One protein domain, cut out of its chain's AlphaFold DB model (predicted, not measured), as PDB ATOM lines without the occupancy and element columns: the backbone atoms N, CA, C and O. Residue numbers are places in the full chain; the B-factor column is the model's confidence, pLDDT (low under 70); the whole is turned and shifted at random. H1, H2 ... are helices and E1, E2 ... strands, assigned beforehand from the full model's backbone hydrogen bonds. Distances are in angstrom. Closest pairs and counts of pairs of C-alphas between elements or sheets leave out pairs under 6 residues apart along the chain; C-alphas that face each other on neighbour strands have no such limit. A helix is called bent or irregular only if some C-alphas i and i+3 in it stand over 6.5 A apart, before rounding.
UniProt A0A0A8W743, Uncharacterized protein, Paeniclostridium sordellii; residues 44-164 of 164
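AT A GLANCE: This is residues 44 to 164 of the 164 residues of an uncharacterized protein of Paeniclostridium sordellii (UniProt A0A0A8W743). A small hairpin of two strands, E1 and E2, covers three helical parts, with H2b on the E2 side, H3 on the E1 side and H5 between them, and its other face is bare of helices. The long bent helix H2 runs along one side of the body; its first arm H2a leads away to the other end, where H1, H4 and H6 gather and residues 55 to 61 stick out. The printed part has 121 residues, with named elements in the order H1, H2, H3, H4, H5, E1, E2, H6; the sheet is antiparallel and the class is mostly helix. The whole is compact, with a radius of gyration of the C-alphas of 15.2 A, yet elongated, spanning 50 by 27 by 20 A.

HOW THE PARTS SIT: E1, residues 143 to 148, and E2, residues 151 to 156, form an antiparallel hairpin at 145 degrees, with N 146 and O 153 2.8 A apart, within hydrogen-bond range. H2, residues 59 to 91, was assigned by its hydrogen bonds as one helix but is bent, with C-alphas 75 and 78 7.5 A apart; its arms H2a, 59 to 75, and H2b, 78 to 91, stand at a steep tilt of 56 degrees. The closest C-alphas of H2b and E2 are those of Gln 81 and Leu 154, 5.9 A apart. H3, residues 95 to 109, comes closest to E1 at the C-alphas of Leu 105 and Ile 145, 7.0 A apart. H5, residues 129 to 140, touches H2b, closest at the C-alphas of Val 87 and Leu 131, 6.5 A, at a shallow tilt of 23 degrees, opposite ways. H3 and H5 are near each other, while H2b and H3 are apart. H4, residues 114 to 119, forms a helical hairpin with H5, closest at the C-alphas of Tyr 114 and Leu 140, 6.4 A. H1, residues 44 to 55, touches H4 with residues 46 to 50 alone, closest at the C-alphas of Ser 47 and Tyr 114, 6.2 A. H6, residues 158 to 163, touches H2a, closest at the C-alphas of Leu 66 and Leu 161, 6.8 A. Helix packing is mostly aligned, 3 of 4 touching pairs being at a shallow tilt. Every O i to N i+4 pair is within hydrogen-bond range in H2a, H3, H4, H5 and H6, against 6 of 8 in H1 and 8 of 10 in H2b.

IN THESE COORDINATES: H1 begins at C-alpha 44, (170.915, 122.335, 127.942), and is irregular, with C-alphas 51 and 54 7.5 A apart. From first to last C-alpha H1 measures 17.3 A, H2a 24.6 A, H2b 19.9 A, H3 20.9 A, H5 16.2 A, E1 15.3 A and E2 16.5 A. H6 ends at C-alpha 163, (170.850, 134.316, 138.417).

THE WHOLE: The C-alphas farthest apart, of Asn 58 and Asn 94, are 49.9 A apart. The printed part has no cut and no long link. Mean pLDDT of the printed part is 82.7; residues 54 to 56, 89 to 91, 93, 124 to 127 and 164 are under 70.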
ATOM      1  N   TYR A  44     169.533 122.343 128.424       80.12
ATOM      2  CA  TYR A  44     170.915 122.335 127.942       80.12
ATOM      3  C   TYR A  44     171.439 123.753 127.741       80.12
ATOM      4  O   TYR A  44     172.595 124.029 128.053       80.12
ATOM      5  N   ILE A  45     170.578 124.662 127.276       76.94
ATOM      6  CA  ILE A  45     170.904 126.085 127.187       76.94
ATOM      7  C   ILE A  45     171.093 126.660 128.589       76.94
ATOM      8  O   ILE A  45     172.095 127.322 128.833       76.94
ATOM      9  N   LEU A  46     170.195 126.357 129.530       79.19
ATOM     10  CA  LEU A  46     170.298 126.851 130.901       79.19
ATOM     11  C   LEU A  46     171.562 126.342 131.607       79.19
ATOM     12  O   LEU A  46     172.272 127.128 132.220       79.19
ATOM     13  N   SER A  47     171.890 125.057 131.457       81.25
ATOM     14  CA  SER A  47     173.143 124.482 131.961       81.25
ATOM     15  C   SER A  47     174.375 125.155 131.353       81.25
ATOM     16  O   SER A  47     175.341 125.435 132.059       81.25
ATOM     17  N   TYR A  48     174.351 125.428 130.044       74.81
ATOM     18  CA  TYR A  48     175.443 126.126 129.372       74.81
ATOM     19  C   TYR A  48     175.620 127.543 129.920       74.81
ATOM     20  O   TYR A  48     176.753 127.949 130.178       74.81
ATOM     21  N   LEU A  49     174.519 128.274 130.110       75.00
ATOM     22  CA  LEU A  49     174.554 129.603 130.705       75.00
ATOM     23  C   LEU A  49     175.092 129.529 132.138       75.00
ATOM     24  O   LEU A  49     176.079 130.193 132.405       75.00
ATOM     25  N   ASP A  50     174.597 128.638 133.000       76.50
ATOM     26  CA  ASP A  50     175.054 128.525 134.403       76.50
ATOM     27  C   ASP A  50     176.581 128.342 134.497       76.50
ATOM     28  O   ASP A  50     177.245 128.927 135.351       76.50
ATOM     29  N   CYS A  51     177.159 127.580 133.561       75.50
ATOM     30  CA  CYS A  51     178.596 127.317 133.506       75.50
ATOM     31  C   CYS A  51     179.437 128.430 132.855       75.50
ATOM     32  O   CYS A  51     180.623 128.539 133.158       75.50
ATOM     33  N   ASN A  52     178.881 129.202 131.915       70.00
ATOM     34  CA  ASN A  52     179.666 130.105 131.057       70.00
ATOM     35  C   ASN A  52     179.264 131.577 131.170       70.00
ATOM     36  O   ASN A  52     179.986 132.448 130.689       70.00
ATOM     37  N   TYR A  53     178.131 131.888 131.792       71.19
ATOM     38  CA  TYR A  53     177.581 133.236 131.834       71.19
ATOM     39  C   TYR A  53     178.503 134.209 132.569       71.19
ATOM     40  O   TYR A  53     178.632 135.360 132.148       71.19
ATOM     41  N   SER A  54     179.242 133.763 133.592       68.56
ATOM     42  CA  SER A  54     180.289 134.575 134.238       68.56
ATOM     43  C   SER A  54     181.348 135.073 133.250       68.56
ATOM     44  O   SER A  54     181.842 136.185 133.410       68.56
ATOM     45  N   ASN A  55     181.628 134.295 132.203       67.00
ATOM     46  CA  ASN A  55     182.691 134.544 131.230       67.00
ATOM     47  C   ASN A  55     182.216 135.369 130.022       67.00
ATOM     48  O   ASN A  55     183.029 135.805 129.215       67.00
ATOM     49  N   ILE A  56     180.907 135.613 129.883       69.38
ATOM     50  CA  ILE A  56     180.378 136.504 128.843       69.38
ATOM     51  C   ILE A  56     180.580 137.958 129.307       69.38
ATOM     52  O   ILE A  56     179.831 138.474 130.138       69.38
ATOM     53  N   GLU A  57     181.584 138.650 128.776       70.00
ATOM     54  CA  GLU A  57     181.897 140.033 129.177       70.00
ATOM     55  C   GLU A  57     180.821 141.039 128.728       70.00
ATOM     56  O   GLU A  57     180.484 141.992 129.441       70.00
ATOM     57  N   ASN A  58     180.212 140.806 127.559       72.44
ATOM     58  CA  ASN A  58     179.236 141.715 126.968       72.44
ATOM     59  C   ASN A  58     177.883 141.681 127.709       72.44
ATOM     60  O   ASN A  58     177.029 140.818 127.491       72.44
ATOM     61  N   ARG A  59     177.645 142.702 128.541       77.38
ATOM     62  CA  ARG A  59     176.393 142.879 129.303       77.38
ATOM     63  C   ARG A  59     175.140 143.006 128.428       77.38
ATOM     64  O   ARG A  59     174.068 142.569 128.844       77.38
ATOM     65  N   LYS A  60     175.236 143.613 127.237       74.94
ATOM     66  CA  LYS A  60     174.081 143.747 126.329       74.94
ATOM     67  C   LYS A  60     173.677 142.382 125.782       74.94
ATOM     68  O   LYS A  60     172.494 142.053 125.790       74.94
ATOM     69  N   MET A  61     174.663 141.581 125.387       73.69
ATOM     70  CA  MET A  61     174.440 140.227 124.887       73.69
ATOM     71  C   MET A  61     173.804 139.337 125.960       73.69
ATOM     72  O   MET A  61     172.765 138.732 125.712       73.69
ATOM     73  N   LYS A  62     174.329 139.367 127.191       73.75
ATOM     74  CA  LYS A  62     173.723 138.703 128.361       73.75
ATOM     75  C   LYS A  62     172.223 138.978 128.496       73.75
ATOM     76  O   LYS A  62     171.420 138.052 128.579       73.75
ATOM     77  N   LYS A  63     171.832 140.254 128.443       79.62
ATOM     78  CA  LYS A  63     170.427 140.666 128.551       79.62
ATOM     79  C   LYS A  63     169.568 140.135 127.396       79.62
ATOM     80  O   LYS A  63     168.436 139.721 127.625       79.62
ATOM     81  N   ILE A  64     170.094 140.130 126.171       79.31
ATOM     82  CA  ILE A  64     169.390 139.597 124.992       79.31
ATOM     83  C   ILE A  64     169.152 138.091 125.138       79.31
ATOM     84  O   ILE A  64     168.036 137.628 124.903       79.31
ATOM     85  N   ILE A  65     170.179 137.345 125.551       75.62
ATOM     86  CA  ILE A  65     170.111 135.898 125.790       75.62
ATOM     87  C   ILE A  65     169.018 135.581 126.819       75.62
ATOM     88  O   ILE A  65     168.116 134.792 126.531       75.62
ATOM     89  N   LEU A  66     169.059 136.241 127.983       80.12
ATOM     90  CA  LEU A  66     168.077 136.040 129.049       80.12
ATOM     91  C   LEU A  66     166.654 136.361 128.591       80.12
ATOM     92  O   LEU A  66     165.743 135.565 128.807       80.12
ATOM     93  N   ASN A  67     166.462 137.486 127.897       83.06
ATOM     94  CA  ASN A  67     165.149 137.879 127.388       83.06
ATOM     95  C   ASN A  67     164.587 136.859 126.391       83.06
ATOM     96  O   ASN A  67     163.421 136.489 126.493       83.06
ATOM     97  N   LYS A  68     165.405 136.372 125.447       81.94
ATOM     98  CA  LYS A  68     164.986 135.324 124.502       81.94
ATOM     99  C   LYS A  68     164.563 134.051 125.236       81.94
ATOM    100  O   LYS A  68     163.551 133.448 124.883       81.94
ATOM    101  N   PHE A  69     165.312 133.663 126.266       82.88
ATOM    102  CA  PHE A  69     165.020 132.466 127.047       82.88
ATOM    103  C   PHE A  69     163.731 132.603 127.866       82.88
ATOM    104  O   PHE A  69     162.908 131.688 127.878       82.88
ATOM    105  N   ILE A  70     163.515 133.760 128.496       88.81
ATOM    106  CA  ILE A  70     162.272 134.089 129.201       88.81
ATOM    107  C   ILE A  70     161.081 134.023 128.244       88.81
ATOM    108  O   ILE A  70     160.148 133.268 128.505       88.81
ATOM    109  N   LEU A  71     161.138 134.745 127.118       87.56
ATOM    110  CA  LEU A  71     160.035 134.824 126.154       87.56
ATOM    111  C   LEU A  71     159.637 133.449 125.612       87.56
ATOM    112  O   LEU A  71     158.452 133.147 125.479       87.56
ATOM    113  N   TYR A  72     160.622 132.593 125.327       86.38
ATOM    114  CA  TYR A  72     160.354 131.212 124.939       86.38
ATOM    115  C   TYR A  72     159.603 130.449 126.037       86.38
ATOM    116  O   TYR A  72     158.575 129.827 125.770       86.38
ATOM    117  N   ASN A  73     160.088 130.514 127.281       88.19
ATOM    118  CA  ASN A  73     159.471 129.786 128.387       88.19
ATOM    119  C   ASN A  73     158.051 130.292 128.683       88.19
ATOM    120  O   ASN A  73     157.165 129.506 129.011       88.19
ATOM    121  N   GLU A  74     157.799 131.590 128.524       91.12
ATOM    122  CA  GLU A  74     156.449 132.145 128.614       91.12
ATOM    123  C   GLU A  74     155.531 131.611 127.515       91.12
ATOM    124  O   GLU A  74     154.394 131.236 127.799       91.12
ATOM    125  N   LYS A  75     156.022 131.515 126.273       90.38
ATOM    126  CA  LYS A  75     155.247 130.992 125.141       90.38
ATOM    127  C   LYS A  75     154.875 129.518 125.327       90.38
ATOM    128  O   LYS A  75     153.745 129.137 125.034       90.38
ATOM    129  N   CYS A  76     155.798 128.700 125.827       88.12
ATOM    130  CA  CYS A  76     155.606 127.253 125.960       88.12
ATOM    131  C   CYS A  76     154.956 126.824 127.287       88.12
ATOM    132  O   CYS A  76     154.679 125.639 127.479       88.12
ATOM    133  N   ILE A  77     154.694 127.754 128.213       91.81
ATOM    134  CA  ILE A  77     154.252 127.431 129.578       91.81
ATOM    135  C   ILE A  77     153.002 126.543 129.622       91.81
ATOM    136  O   ILE A  77     152.914 125.642 130.456       91.81
ATOM    137  N   ASN A  78     152.051 126.767 128.712       91.06
ATOM    138  CA  ASN A  78     150.801 126.015 128.662       91.06
ATOM    139  C   ASN A  78     151.017 124.576 128.174       91.06
ATOM    140  O   ASN A  78     150.407 123.653 128.714       91.06
ATOM    141  N   ASP A  79     151.924 124.368 127.219       88.00
ATOM    142  CA  ASP A  79     152.250 123.037 126.701       88.00
ATOM    143  C   ASP A  79     152.953 122.199 127.775       88.00
ATOM    144  O   ASP A  79     152.579 121.051 128.040       88.00
ATOM    145  N   TYR A  80     153.916 122.799 128.482       88.62
ATOM    146  CA  TYR A  80     154.571 122.150 129.618       88.62
ATOM    147  C   TYR A  80     153.611 121.918 130.790       88.62
ATOM    148  O   TYR A  80     153.725 120.893 131.464       88.62
ATOM    149  N   GLN A  81     152.646 122.820 131.022       91.00
ATOM    150  CA  GLN A  81     151.620 122.653 132.055       91.00
ATOM    151  C   GLN A  81     150.759 121.433 131.748       91.00
ATOM    152  O   GLN A  81     150.570 120.598 132.626       91.00
ATOM    153  N   LYS A  82     150.298 121.300 130.501       89.94
ATOM    154  CA  LYS A  82     149.515 120.146 130.056       89.94
ATOM    155  C   LYS A  82     150.295 118.844 130.252       89.94
ATOM    156  O   LYS A  82     149.803 117.931 130.904       89.94
ATOM    157  N   SER A  83     151.556 118.809 129.808       85.44
ATOM    158  CA  SER A  83     152.439 117.650 130.004       85.44
ATOM    159  C   SER A  83     152.662 117.303 131.483       85.44
ATOM    160  O   SER A  83     152.818 116.132 131.826       85.44
ATOM    161  N   PHE A  84     152.714 118.301 132.370       87.00
ATOM    162  CA  PHE A  84     152.830 118.071 133.807       87.00
ATOM    163  C   PHE A  84     151.525 117.550 134.418       87.00
ATOM    164  O   PHE A  84     151.569 116.610 135.211       87.00
ATOM    165  N   ASP A  85     150.383 118.130 134.043       85.81
ATOM    166  CA  ASP A  85     149.067 117.739 134.549       85.81
ATOM    167  C   ASP A  85     148.764 116.266 134.237       85.81
ATOM    168  O   ASP A  85     148.308 115.542 135.126       85.81
ATOM    169  N   ASP A  86     149.127 115.788 133.044       82.56
ATOM    170  CA  ASP A  86     148.958 114.385 132.638       82.56
ATOM    171  C   ASP A  86     149.732 113.410 133.549       82.56
ATOM    172  O   ASP A  86     149.231 112.350 133.937       82.56
ATOM    173  N   VAL A  87     150.951 113.779 133.958       77.62
ATOM    174  CA  VAL A  87     151.767 112.974 134.884       77.62
ATOM    175  C   VAL A  87     151.248 113.103 136.317       77.62
ATOM    176  O   VAL A  87     151.209 112.123 137.064       77.62
ATOM    177  N   TYR A  88     150.822 114.299 136.717       78.88
ATOM    178  CA  TYR A  88     150.370 114.604 138.070       78.88
ATOM    179  C   TYR A  88     149.040 113.917 138.424       78.88
ATOM    180  O   TYR A  88     148.945 113.297 139.489       78.88
ATOM    181  N   ILE A  89     148.031 113.975 137.545       69.75
ATOM    182  CA  ILE A  89     146.684 113.412 137.779       69.75
ATOM    183  C   ILE A  89     146.756 111.911 138.081       69.75
ATOM    184  O   ILE A  89     146.059 111.400 138.964       69.75
ATOM    185  N   ASN A  90     147.648 111.208 137.387       69.12
ATOM    186  CA  ASN A  90     147.825 109.773 137.551       69.12
ATOM    187  C   ASN A  90     148.561 109.414 138.848       69.12
ATOM    188  O   ASN A  90     148.299 108.362 139.430       69.12
ATOM    189  N   ASN A  91     149.415 110.311 139.348       68.94
ATOM    190  CA  ASN A  91     150.365 110.002 140.410       68.94
ATOM    191  C   ASN A  91     150.061 110.658 141.765       68.94
ATOM    192  O   ASN A  91     150.567 110.185 142.776       68.94
ATOM    193  N   VAL A  92     149.239 111.706 141.864       73.31
ATOM    194  CA  VAL A  92     149.023 112.439 143.132       73.31
ATOM    195  C   VAL A  92     147.532 112.583 143.456       73.31
ATOM    196  O   VAL A  92     146.927 113.647 143.322       73.31
ATOM    197  N   LYS A  93     146.923 111.483 143.917       69.75
ATOM    198  CA  LYS A  93     145.484 111.426 144.228       69.75
ATOM    199  C   LYS A  93     145.155 111.718 145.698       69.75
ATOM    200  O   LYS A  93     144.192 112.431 145.968       69.75
ATOM    201  N   ASN A  94     145.966 111.236 146.644       76.25
ATOM    202  CA  ASN A  94     145.704 111.404 148.080       76.25
ATOM    203  C   ASN A  94     146.301 112.712 148.653       76.25
ATOM    204  O   ASN A  94     147.227 113.299 148.087       76.25
ATOM    205  N   LEU A  95     145.749 113.182 149.778       78.75
ATOM    206  CA  LEU A  95     146.153 114.436 150.430       78.75
ATOM    207  C   LEU A  95     147.610 114.401 150.925       78.75
ATOM    208  O   LEU A  95     148.318 115.398 150.791       78.75
ATOM    209  N   GLN A  96     148.076 113.251 151.419       80.56
ATOM    210  CA  GLN A  96     149.435 113.085 151.939       80.56
ATOM    211  C   GLN A  96     150.499 113.297 150.854       80.56
ATOM    212  O   GLN A  96     151.433 114.072 151.039       80.56
ATOM    213  N   THR A  97     150.341 112.677 149.680       77.88
ATOM    214  CA  THR A  97     151.261 112.856 148.547       77.88
ATOM    215  C   THR A  97     151.266 114.319 148.088       77.88
ATOM    216  O   THR A  97     152.327 114.847 147.768       77.88
ATOM    217  N   LYS A  98     150.113 115.010 148.105       80.75
ATOM    218  CA  LYS A  98     150.043 116.450 147.786       80.75
ATOM    219  C   LYS A  98     150.838 117.298 148.779       80.75
ATOM    220  O   LYS A  98     151.549 118.209 148.359       80.75
ATOM    221  N   GLN A  99     150.729 117.008 150.075       81.56
ATOM    222  CA  GLN A  99     151.459 117.726 151.125       81.56
ATOM    223  C   GLN A  99     152.967 117.466 151.055       81.56
ATOM    224  O   GLN A  99     153.746 118.418 151.084       81.56
ATOM    225  N   ASN A 100     153.372 116.210 150.858       83.50
ATOM    226  CA  ASN A 100     154.771 115.853 150.629       83.50
ATOM    227  C   ASN A 100     155.319 116.584 149.387       83.50
ATOM    228  O   ASN A 100     156.413 117.143 149.438       83.50
ATOM    229  N   LEU A 101     154.524 116.683 148.307       84.75
ATOM    230  CA  LEU A 101     154.944 117.366 147.073       84.75
ATOM    231  C   LEU A 101     155.151 118.843 147.310       84.75
ATOM    232  O   LEU A 101     156.151 119.404 146.883       84.75
ATOM    233  N   LYS A 102     154.213 119.462 148.021       86.31
ATOM    234  CA  LYS A 102     154.304 120.866 148.398       86.31
ATOM    235  C   LYS A 102     155.585 121.151 149.184       86.31
ATOM    236  O   LYS A 102     156.254 122.135 148.888       86.31
ATOM    237  N   SER A 103     155.919 120.301 150.155       86.44
ATOM    238  CA  SER A 103     157.127 120.450 150.972       86.44
ATOM    239  C   SER A 103     158.398 120.401 150.117       86.44
ATOM    240  O   SER A 103     159.219 121.313 150.158       86.44
ATOM    241  N   GLU A 104     158.512 119.393 149.256       87.94
ATOM    242  CA  GLU A 104     159.665 119.225 148.368       87.94
ATOM    243  C   GLU A 104     159.787 120.349 147.332       87.94
ATOM    244  O   GLU A 104     160.878 120.858 147.082       87.94
ATOM    245  N   LEU A 105     158.665 120.798 146.759       89.88
ATOM    246  CA  LEU A 105     158.653 121.943 145.848       89.88
ATOM    247  C   LEU A 105     159.127 123.225 146.535       89.88
ATOM    248  O   LEU A 105     159.805 124.025 145.896       89.88
ATOM    249  N   ASN A 106     158.805 123.429 147.815       88.56
ATOM    250  CA  ASN A 106     159.326 124.568 148.571       88.56
ATOM    251  C   ASN A 106     160.853 124.496 148.688       88.56
ATOM    252  O   ASN A 106     161.521 125.461 148.334       88.56
ATOM    253  N   MET A 107     161.408 123.337 149.057       89.56
ATOM    254  CA  MET A 107     162.864 123.149 149.123       89.56
ATOM    255  C   MET A 107     163.544 123.337 147.760       89.56
ATOM    256  O   MET A 107     164.655 123.861 147.673       89.56
ATOM    257  N   LEU A 108     162.897 122.900 146.678       89.75
ATOM    258  CA  LEU A 108     163.414 123.071 145.323       89.75
ATOM    259  C   LEU A 108     163.330 124.529 144.844       89.75
ATOM    260  O   LEU A 108     164.207 124.974 144.112       89.75
ATOM    261  N   ASN A 109     162.314 125.278 145.281       88.19
ATOM    262  CA  ASN A 109     162.147 126.704 144.979       88.19
ATOM    263  C   ASN A 109     163.224 127.598 145.611       88.19
ATOM    264  O   ASN A 109     163.441 128.701 145.108       88.19
ATOM    265  N   ASP A 110     163.881 127.135 146.675       88.62
ATOM    266  CA  ASP A 110     164.967 127.867 147.338       88.62
ATOM    267  C   ASP A 110     166.303 127.757 146.587       88.62
ATOM    268  O   ASP A 110     167.216 128.550 146.815       88.62
ATOM    269  N   LYS A 111     166.424 126.804 145.657       90.25
ATOM    270  CA  LYS A 111     167.617 126.623 144.823       90.25
ATOM    271  C   LYS A 111     167.561 127.558 143.624       90.25
ATOM    272  O   LYS A 111     166.574 127.579 142.888       90.25
ATOM    273  N   ILE A 112     168.636 128.311 143.417       88.75
ATOM    274  CA  ILE A 112     168.693 129.361 142.388       88.75
ATOM    275  C   ILE A 112     169.748 129.104 141.319       88.75
ATOM    276  O   ILE A 112     169.741 129.813 140.319       88.75
ATOM    277  N   LYS A 113     170.616 128.101 141.505       86.88
ATOM    278  CA  LYS A 113     171.598 127.669 140.502       86.88
ATOM    279  C   LYS A 113     171.198 126.350 139.858       86.88
ATOM    280  O   LYS A 113     170.630 125.475 140.522       86.88
ATOM    281  N   TYR A 114     171.570 126.160 138.593       88.94
ATOM    282  CA  TYR A 114     171.268 124.927 137.861       88.94
ATOM    283  C   TYR A 114     171.843 123.699 138.578       88.94
ATOM    284  O   TYR A 114     171.128 122.725 138.836       88.94
ATOM    285  N   ASN A 115     173.113 123.770 138.985       87.06
ATOM    286  CA  ASN A 115     173.793 122.664 139.662       87.06
ATOM    287  C   ASN A 115     173.143 122.288 141.002       87.06
ATOM    288  O   ASN A 115     173.029 121.105 141.322       87.06
ATOM    289  N   GLU A 116     172.644 123.261 141.770       90.69
ATOM    290  CA  GLU A 116     171.943 122.996 143.032       90.69
ATOM    291  C   GLU A 116     170.654 122.200 142.799       90.69
ATOM    292  O   GLU A 116     170.354 121.259 143.544       90.69
ATOM    293  N   ILE A 117     169.891 122.567 141.767       91.56
ATOM    294  CA  ILE A 117     168.682 121.857 141.336       91.56
ATOM    295  C   ILE A 117     169.061 120.456 140.848       91.56
ATOM    296  O   ILE A 117     168.448 119.471 141.260       91.56
ATOM    297  N   GLN A 118     170.110 120.333 140.031       89.31
ATOM    298  CA  GLN A 118     170.557 119.065 139.456       89.31
ATOM    299  C   GLN A 118     170.974 118.042 140.518       89.31
ATOM    300  O   GLN A 118     170.686 116.856 140.358       89.31
ATOM    301  N   ILE A 119     171.598 118.457 141.618       90.69
ATOM    302  CA  ILE A 119     172.000 117.529 142.690       90.69
ATOM    303  C   ILE A 119     170.912 117.310 143.745       90.69
ATOM    304  O   ILE A 119     171.071 116.460 144.621       90.69
ATOM    305  N   HIS A 120     169.798 118.051 143.686       90.19
ATOM    306  CA  HIS A 120     168.708 117.879 144.639       90.19
ATOM    307  C   HIS A 120     168.145 116.453 144.586       90.19
ATOM    308  O   HIS A 120     167.839 115.922 143.510       90.19
ATOM    309  N   LYS A 121     168.008 115.856 145.772       88.12
ATOM    310  CA  LYS A 121     167.399 114.548 145.997       88.12
ATOM    311  C   LYS A 121     166.090 114.754 146.745       88.12
ATOM    312  O   LYS A 121     166.110 115.234 147.876       88.12
ATOM    313  N   PHE A 122     164.997 114.364 146.107       84.69
ATOM    314  CA  PHE A 122     163.681 114.323 146.729       84.69
ATOM    315  C   PHE A 122     163.626 113.215 147.781       84.69
ATOM    316  O   PHE A 122     164.160 112.129 147.548       84.69
ATOM    317  N   LYS A 123     162.958 113.459 148.911       77.31
ATOM    318  CA  LYS A 123     162.817 112.495 150.016       77.31
ATOM    319  C   LYS A 123     161.429 111.855 150.081       77.31
ATOM    320  O   LYS A 123     160.990 111.431 151.145       77.31
ATOM    321  N   PHE A 124     160.722 111.788 148.957       68.62
ATOM    322  CA  PHE A 124     159.372 111.236 148.903       68.62
ATOM    323  C   PHE A 124     159.330 109.784 149.383       68.62
ATOM    324  O   PHE A 124     159.791 108.885 148.689       68.62
ATOM    325  N   ILE A 125     158.738 109.573 150.558       56.84
ATOM    326  CA  ILE A 125     158.603 108.270 151.227       56.84
ATOM    327  C   ILE A 125     157.762 107.272 150.391       56.84
ATOM    328  O   ILE A 125     157.858 106.070 150.600       56.84
ATOM    329  N   ASP A 126     157.045 107.748 149.364       56.16
ATOM    330  CA  ASP A 126     156.358 106.922 148.366       56.16
ATOM    331  C   ASP A 126     157.034 107.041 146.987       56.16
ATOM    332  O   ASP A 126     156.920 108.068 146.311       56.16
ATOM    333  N   ASN A 127     157.713 105.969 146.568       62.00
ATOM    334  CA  ASN A 127     158.425 105.753 145.299       62.00
ATOM    335  C   ASN A 127     157.667 106.207 144.024       62.00
ATOM    336  O   ASN A 127     157.132 105.381 143.286       62.00
ATOM    337  N   LYS A 128     157.665 107.505 143.695       76.94
ATOM    338  CA  LYS A 128     157.128 108.046 142.422       76.94
ATOM    339  C   LYS A 128     158.232 108.678 141.567       76.94
ATOM    340  O   LYS A 128     158.195 109.882 141.309       76.94
ATOM    341  N   PRO A 129     159.238 107.892 141.137       78.06
ATOM    342  CA  PRO A 129     160.446 108.409 140.493       78.06
ATOM    343  C   PRO A 129     160.153 109.194 139.210       78.06
ATOM    344  O   PRO A 129     160.813 110.196 138.947       78.06
ATOM    345  N   GLU A 130     159.136 108.797 138.444       79.94
ATOM    346  CA  GLU A 130     158.749 109.480 137.206       79.94
ATOM    347  C   GLU A 130     158.241 110.903 137.454       79.94
ATOM    348  O   GLU A 130     158.691 111.847 136.803       79.94
ATOM    349  N   LEU A 131     157.358 111.078 138.444       83.62
ATOM    350  CA  LEU A 131     156.855 112.390 138.844       83.62
ATOM    351  C   LEU A 131     158.006 113.295 139.297       83.62
ATOM    352  O   LEU A 131     158.096 114.443 138.868       83.62
ATOM    353  N   LEU A 132     158.901 112.773 140.137       85.38
ATOM    354  CA  LEU A 132     160.041 113.524 140.669       85.38
ATOM    355  C   LEU A 132     161.022 113.918 139.564       85.38
ATOM    356  O   LEU A 132     161.506 115.050 139.536       85.38
ATOM    357  N   ASN A 133     161.278 113.013 138.618       84.69
ATOM    358  CA  ASN A 133     162.082 113.304 137.441       84.69
ATOM    359  C   ASN A 133     161.437 114.415 136.602       84.69
ATOM    360  O   ASN A 133     162.113 115.375 136.244       84.69
ATOM    361  N   LYS A 134     160.123 114.350 136.353       87.44
ATOM    362  CA  LYS A 134     159.409 115.381 135.587       87.44
ATOM    363  C   LYS A 134     159.431 116.741 136.285       87.44
ATOM    364  O   LYS A 134     159.717 117.743 135.635       87.44
ATOM    365  N   VAL A 135     159.198 116.777 137.601       89.31
ATOM    366  CA  VAL A 135     159.350 117.990 138.422       89.31
ATOM    367  C   VAL A 135     160.754 118.556 138.234       89.31
ATOM    368  O   VAL A 135     160.904 119.711 137.848       89.31
ATOM    369  N   LYS A 136     161.791 117.740 138.428       90.75
ATOM    370  CA  LYS A 136     163.181 118.182 138.287       90.75
ATOM    371  C   LYS A 136     163.483 118.723 136.895       90.75
ATOM    372  O   LYS A 136     164.091 119.779 136.777       90.75
ATOM    373  N   GLN A 137     163.037 118.028 135.851       90.25
ATOM    374  CA  GLN A 137     163.214 118.453 134.466       90.25
ATOM    375  C   GLN A 137     162.568 119.812 134.197       90.25
ATOM    376  O   GLN A 137     163.190 120.640 133.541       90.25
ATOM    377  N   LEU A 138     161.373 120.076 134.734       91.81
ATOM    378  CA  LEU A 138     160.714 121.379 134.604       91.81
ATOM    379  C   LEU A 138     161.537 122.493 135.258       91.81
ATOM    380  O   LEU A 138     161.716 123.548 134.653       91.81
ATOM    381  N   TYR A 139     162.104 122.244 136.441       92.94
ATOM    382  CA  TYR A 139     162.996 123.211 137.090       92.94
ATOM    383  C   TYR A 139     164.269 123.462 136.288       92.94
ATOM    384  O   TYR A 139     164.615 124.612 136.034       92.94
ATOM    385  N   LEU A 140     164.922 122.398 135.815       91.44
ATOM    386  CA  LEU A 140     166.109 122.501 134.964       91.44
ATOM    387  C   LEU A 140     165.813 123.155 133.606       91.44
ATOM    388  O   LEU A 140     166.731 123.642 132.963       91.44
ATOM    389  N   SER A 141     164.551 123.190 133.185       89.75
ATOM    390  CA  SER A 141     164.100 123.854 131.957       89.75
ATOM    391  C   SER A 141     163.798 125.345 132.151       89.75
ATOM    392  O   SER A 141     163.530 126.044 131.182       89.75
ATOM    393  N   GLY A 142     163.853 125.858 133.388       92.25
ATOM    394  CA  GLY A 142     163.560 127.263 133.683       92.25
ATOM    395  C   GLY A 142     162.164 127.523 134.246       92.25
ATOM    396  O   GLY A 142     161.755 128.680 134.334       92.25
ATOM    397  N   TYR A 143     161.428 126.489 134.660       93.31
ATOM    398  CA  TYR A 143     160.117 126.632 135.295       93.31
ATOM    399  C   TYR A 143     160.185 126.410 136.804       93.31
ATOM    400  O   TYR A 143     161.161 125.926 137.363       93.31
ATOM    401  N   LYS A 144     159.117 126.778 137.500       93.44
ATOM    402  CA  LYS A 144     158.839 126.328 138.860       93.44
ATOM    403  C   LYS A 144     157.377 125.958 138.974       93.44
ATOM    404  O   LYS A 144     156.542 126.491 138.242       93.44
ATOM    405  N   ILE A 145     157.066 125.086 139.921       91.25
ATOM    406  CA  ILE A 145     155.695 124.662 140.176       91.25
ATOM    407  C   ILE A 145     155.223 125.333 141.466       91.25
ATOM    408  O   ILE A 145     155.877 125.254 142.506       91.25
ATOM    409  N   ILE A 146     154.080 126.008 141.399       89.06
ATOM    410  CA  ILE A 146     153.388 126.582 142.554       89.06
ATOM    411  C   ILE A 146     152.041 125.892 142.752       89.06
ATOM    412  O   ILE A 146     151.482 125.326 141.816       89.06
ATOM    413  N   ILE A 147     151.486 125.977 143.957       84.00
ATOM    414  CA  ILE A 147     150.121 125.520 144.226       84.00
ATOM    415  C   ILE A 147     149.212 126.745 144.277       84.00
ATOM    416  O   ILE A 147     149.426 127.640 145.094       84.00
ATOM    417  N   LYS A 148     148.205 126.780 143.404       83.69
ATOM    418  CA  LYS A 148     147.161 127.808 143.359       83.69
ATOM    419  C   LYS A 148     145.804 127.117 143.243       83.69
ATOM    420  O   LYS A 148     145.643 126.247 142.393       83.69
ATOM    421  N   ASP A 149     144.853 127.475 144.104       83.50
ATOM    422  CA  ASP A 149     143.490 126.918 144.101       83.50
ATOM    423  C   ASP A 149     143.472 125.373 144.146       83.50
ATOM    424  O   ASP A 149     142.756 124.713 143.395       83.50
ATOM    425  N   ASN A 150     144.331 124.782 144.989       75.12
ATOM    426  CA  ASN A 150     144.555 123.329 145.104       75.12
ATOM    427  C   ASN A 150     145.015 122.624 143.812       75.12
ATOM    428  O   ASN A 150     144.998 121.391 143.738       75.12
ATOM    429  N   LYS A 151     145.470 123.385 142.812       80.81
ATOM    430  CA  LYS A 151     146.041 122.888 141.558       80.81
ATOM    431  C   LYS A 151     147.509 123.281 141.451       80.81
ATOM    432  O   LYS A 151     147.922 124.349 141.905       80.81
ATOM    433  N   PHE A 152     148.298 122.418 140.829       85.19
ATOM    434  CA  PHE A 152     149.687 122.718 140.514       85.19
ATOM    435  C   PHE A 152     149.725 123.580 139.252       85.19
ATOM    436  O   PHE A 152     149.063 123.280 138.261       85.19
ATOM    437  N   LYS A 153     150.458 124.688 139.309       91.06
ATOM    438  CA  LYS A 153     150.602 125.648 138.217       91.06
ATOM    439  C   LYS A 153     152.070 125.932 137.966       91.06
ATOM    440  O   LYS A 153     152.804 126.271 138.894       91.06
ATOM    441  N   LEU A 154     152.484 125.834 136.712       93.31
ATOM    442  CA  LEU A 154     153.790 126.262 136.258       93.31
ATOM    443  C   LEU A 154     153.863 127.780 136.205       93.31
ATOM    444  O   LEU A 154     152.895 128.478 135.901       93.31
ATOM    445  N   LYS A 155     155.054 128.278 136.513       94.31
ATOM    446  CA  LYS A 155     155.479 129.655 136.297       94.31
ATOM    447  C   LYS A 155     156.896 129.641 135.759       94.31
ATOM    448  O   LYS A 155     157.695 128.804 136.176       94.31
ATOM    449  N   VAL A 156     157.225 130.603 134.903       93.69
ATOM    450  CA  VAL A 156     158.622 130.860 134.543       93.69
ATOM    451  C   VAL A 156     159.400 131.202 135.815       93.69
ATOM    452  O   VAL A 156     158.960 132.002 136.652       93.69
ATOM    453  N   ASN A 157     160.542 130.550 136.007       93.38
ATOM    454  CA  ASN A 157     161.399 130.744 137.164       93.38
ATOM    455  C   ASN A 157     162.404 131.867 136.906       93.38
ATOM    456  O   ASN A 157     163.604 131.647 136.806       93.38
ATOM    457  N   TYR A 158     161.898 133.095 136.857       91.00
ATOM    458  CA  TYR A 158     162.698 134.305 136.665       91.00
ATOM    459  C   TYR A 158     163.917 134.420 137.583       91.00
ATOM    460  O   TYR A 158     164.930 134.972 137.175       91.00
ATOM    461  N   LYS A 159     163.836 133.907 138.818       89.38
ATOM    462  CA  LYS A 159     164.970 133.927 139.752       89.38
ATOM    463  C   LYS A 159     166.105 133.030 139.277       89.38
ATOM    464  O   LYS A 159     167.244 133.467 139.308       89.38
ATOM    465  N   LEU A 160     165.783 131.809 138.847       89.19
ATOM    466  CA  LEU A 160     166.759 130.904 138.250       89.19
ATOM    467  C   LEU A 160     167.338 131.547 136.992       89.19
ATOM    468  O   LEU A 160     168.540 131.744 136.922       89.19
ATOM    469  N   LEU A 161     166.481 131.989 136.067       85.94
ATOM    470  CA  LEU A 161     166.923 132.550 134.788       85.94
ATOM    471  C   LEU A 161     167.804 133.794 134.944       85.94
ATOM    472  O   LEU A 161     168.799 133.907 134.249       85.94
ATOM    473  N   ASN A 162     167.481 134.706 135.863       81.81
ATOM    474  CA  ASN A 162     168.256 135.938 136.050       81.81
ATOM    475  C   ASN A 162     169.542 135.751 136.873       81.81
ATOM    476  O   ASN A 162     170.396 136.635 136.842       81.81
ATOM    477  N   ASN A 163     169.656 134.657 137.634       72.69
ATOM    478  CA  ASN A 163     170.850 134.316 138.417       72.69
ATOM    479  C   ASN A 163     171.728 133.254 137.740       72.69
ATOM    480  O   ASN A 163     172.732 132.850 138.328       72.69
ATOM    481  N   THR A 164     171.326 132.807 136.548       63.81
ATOM    482  CA  THR A 164     172.138 131.984 135.653       63.81
ATOM    483  C   THR A 164     173.078 132.894 134.880       63.81
ATOM    484  O   THR A 164     174.282 132.577 134.838       63.81
TER     485      THR A 164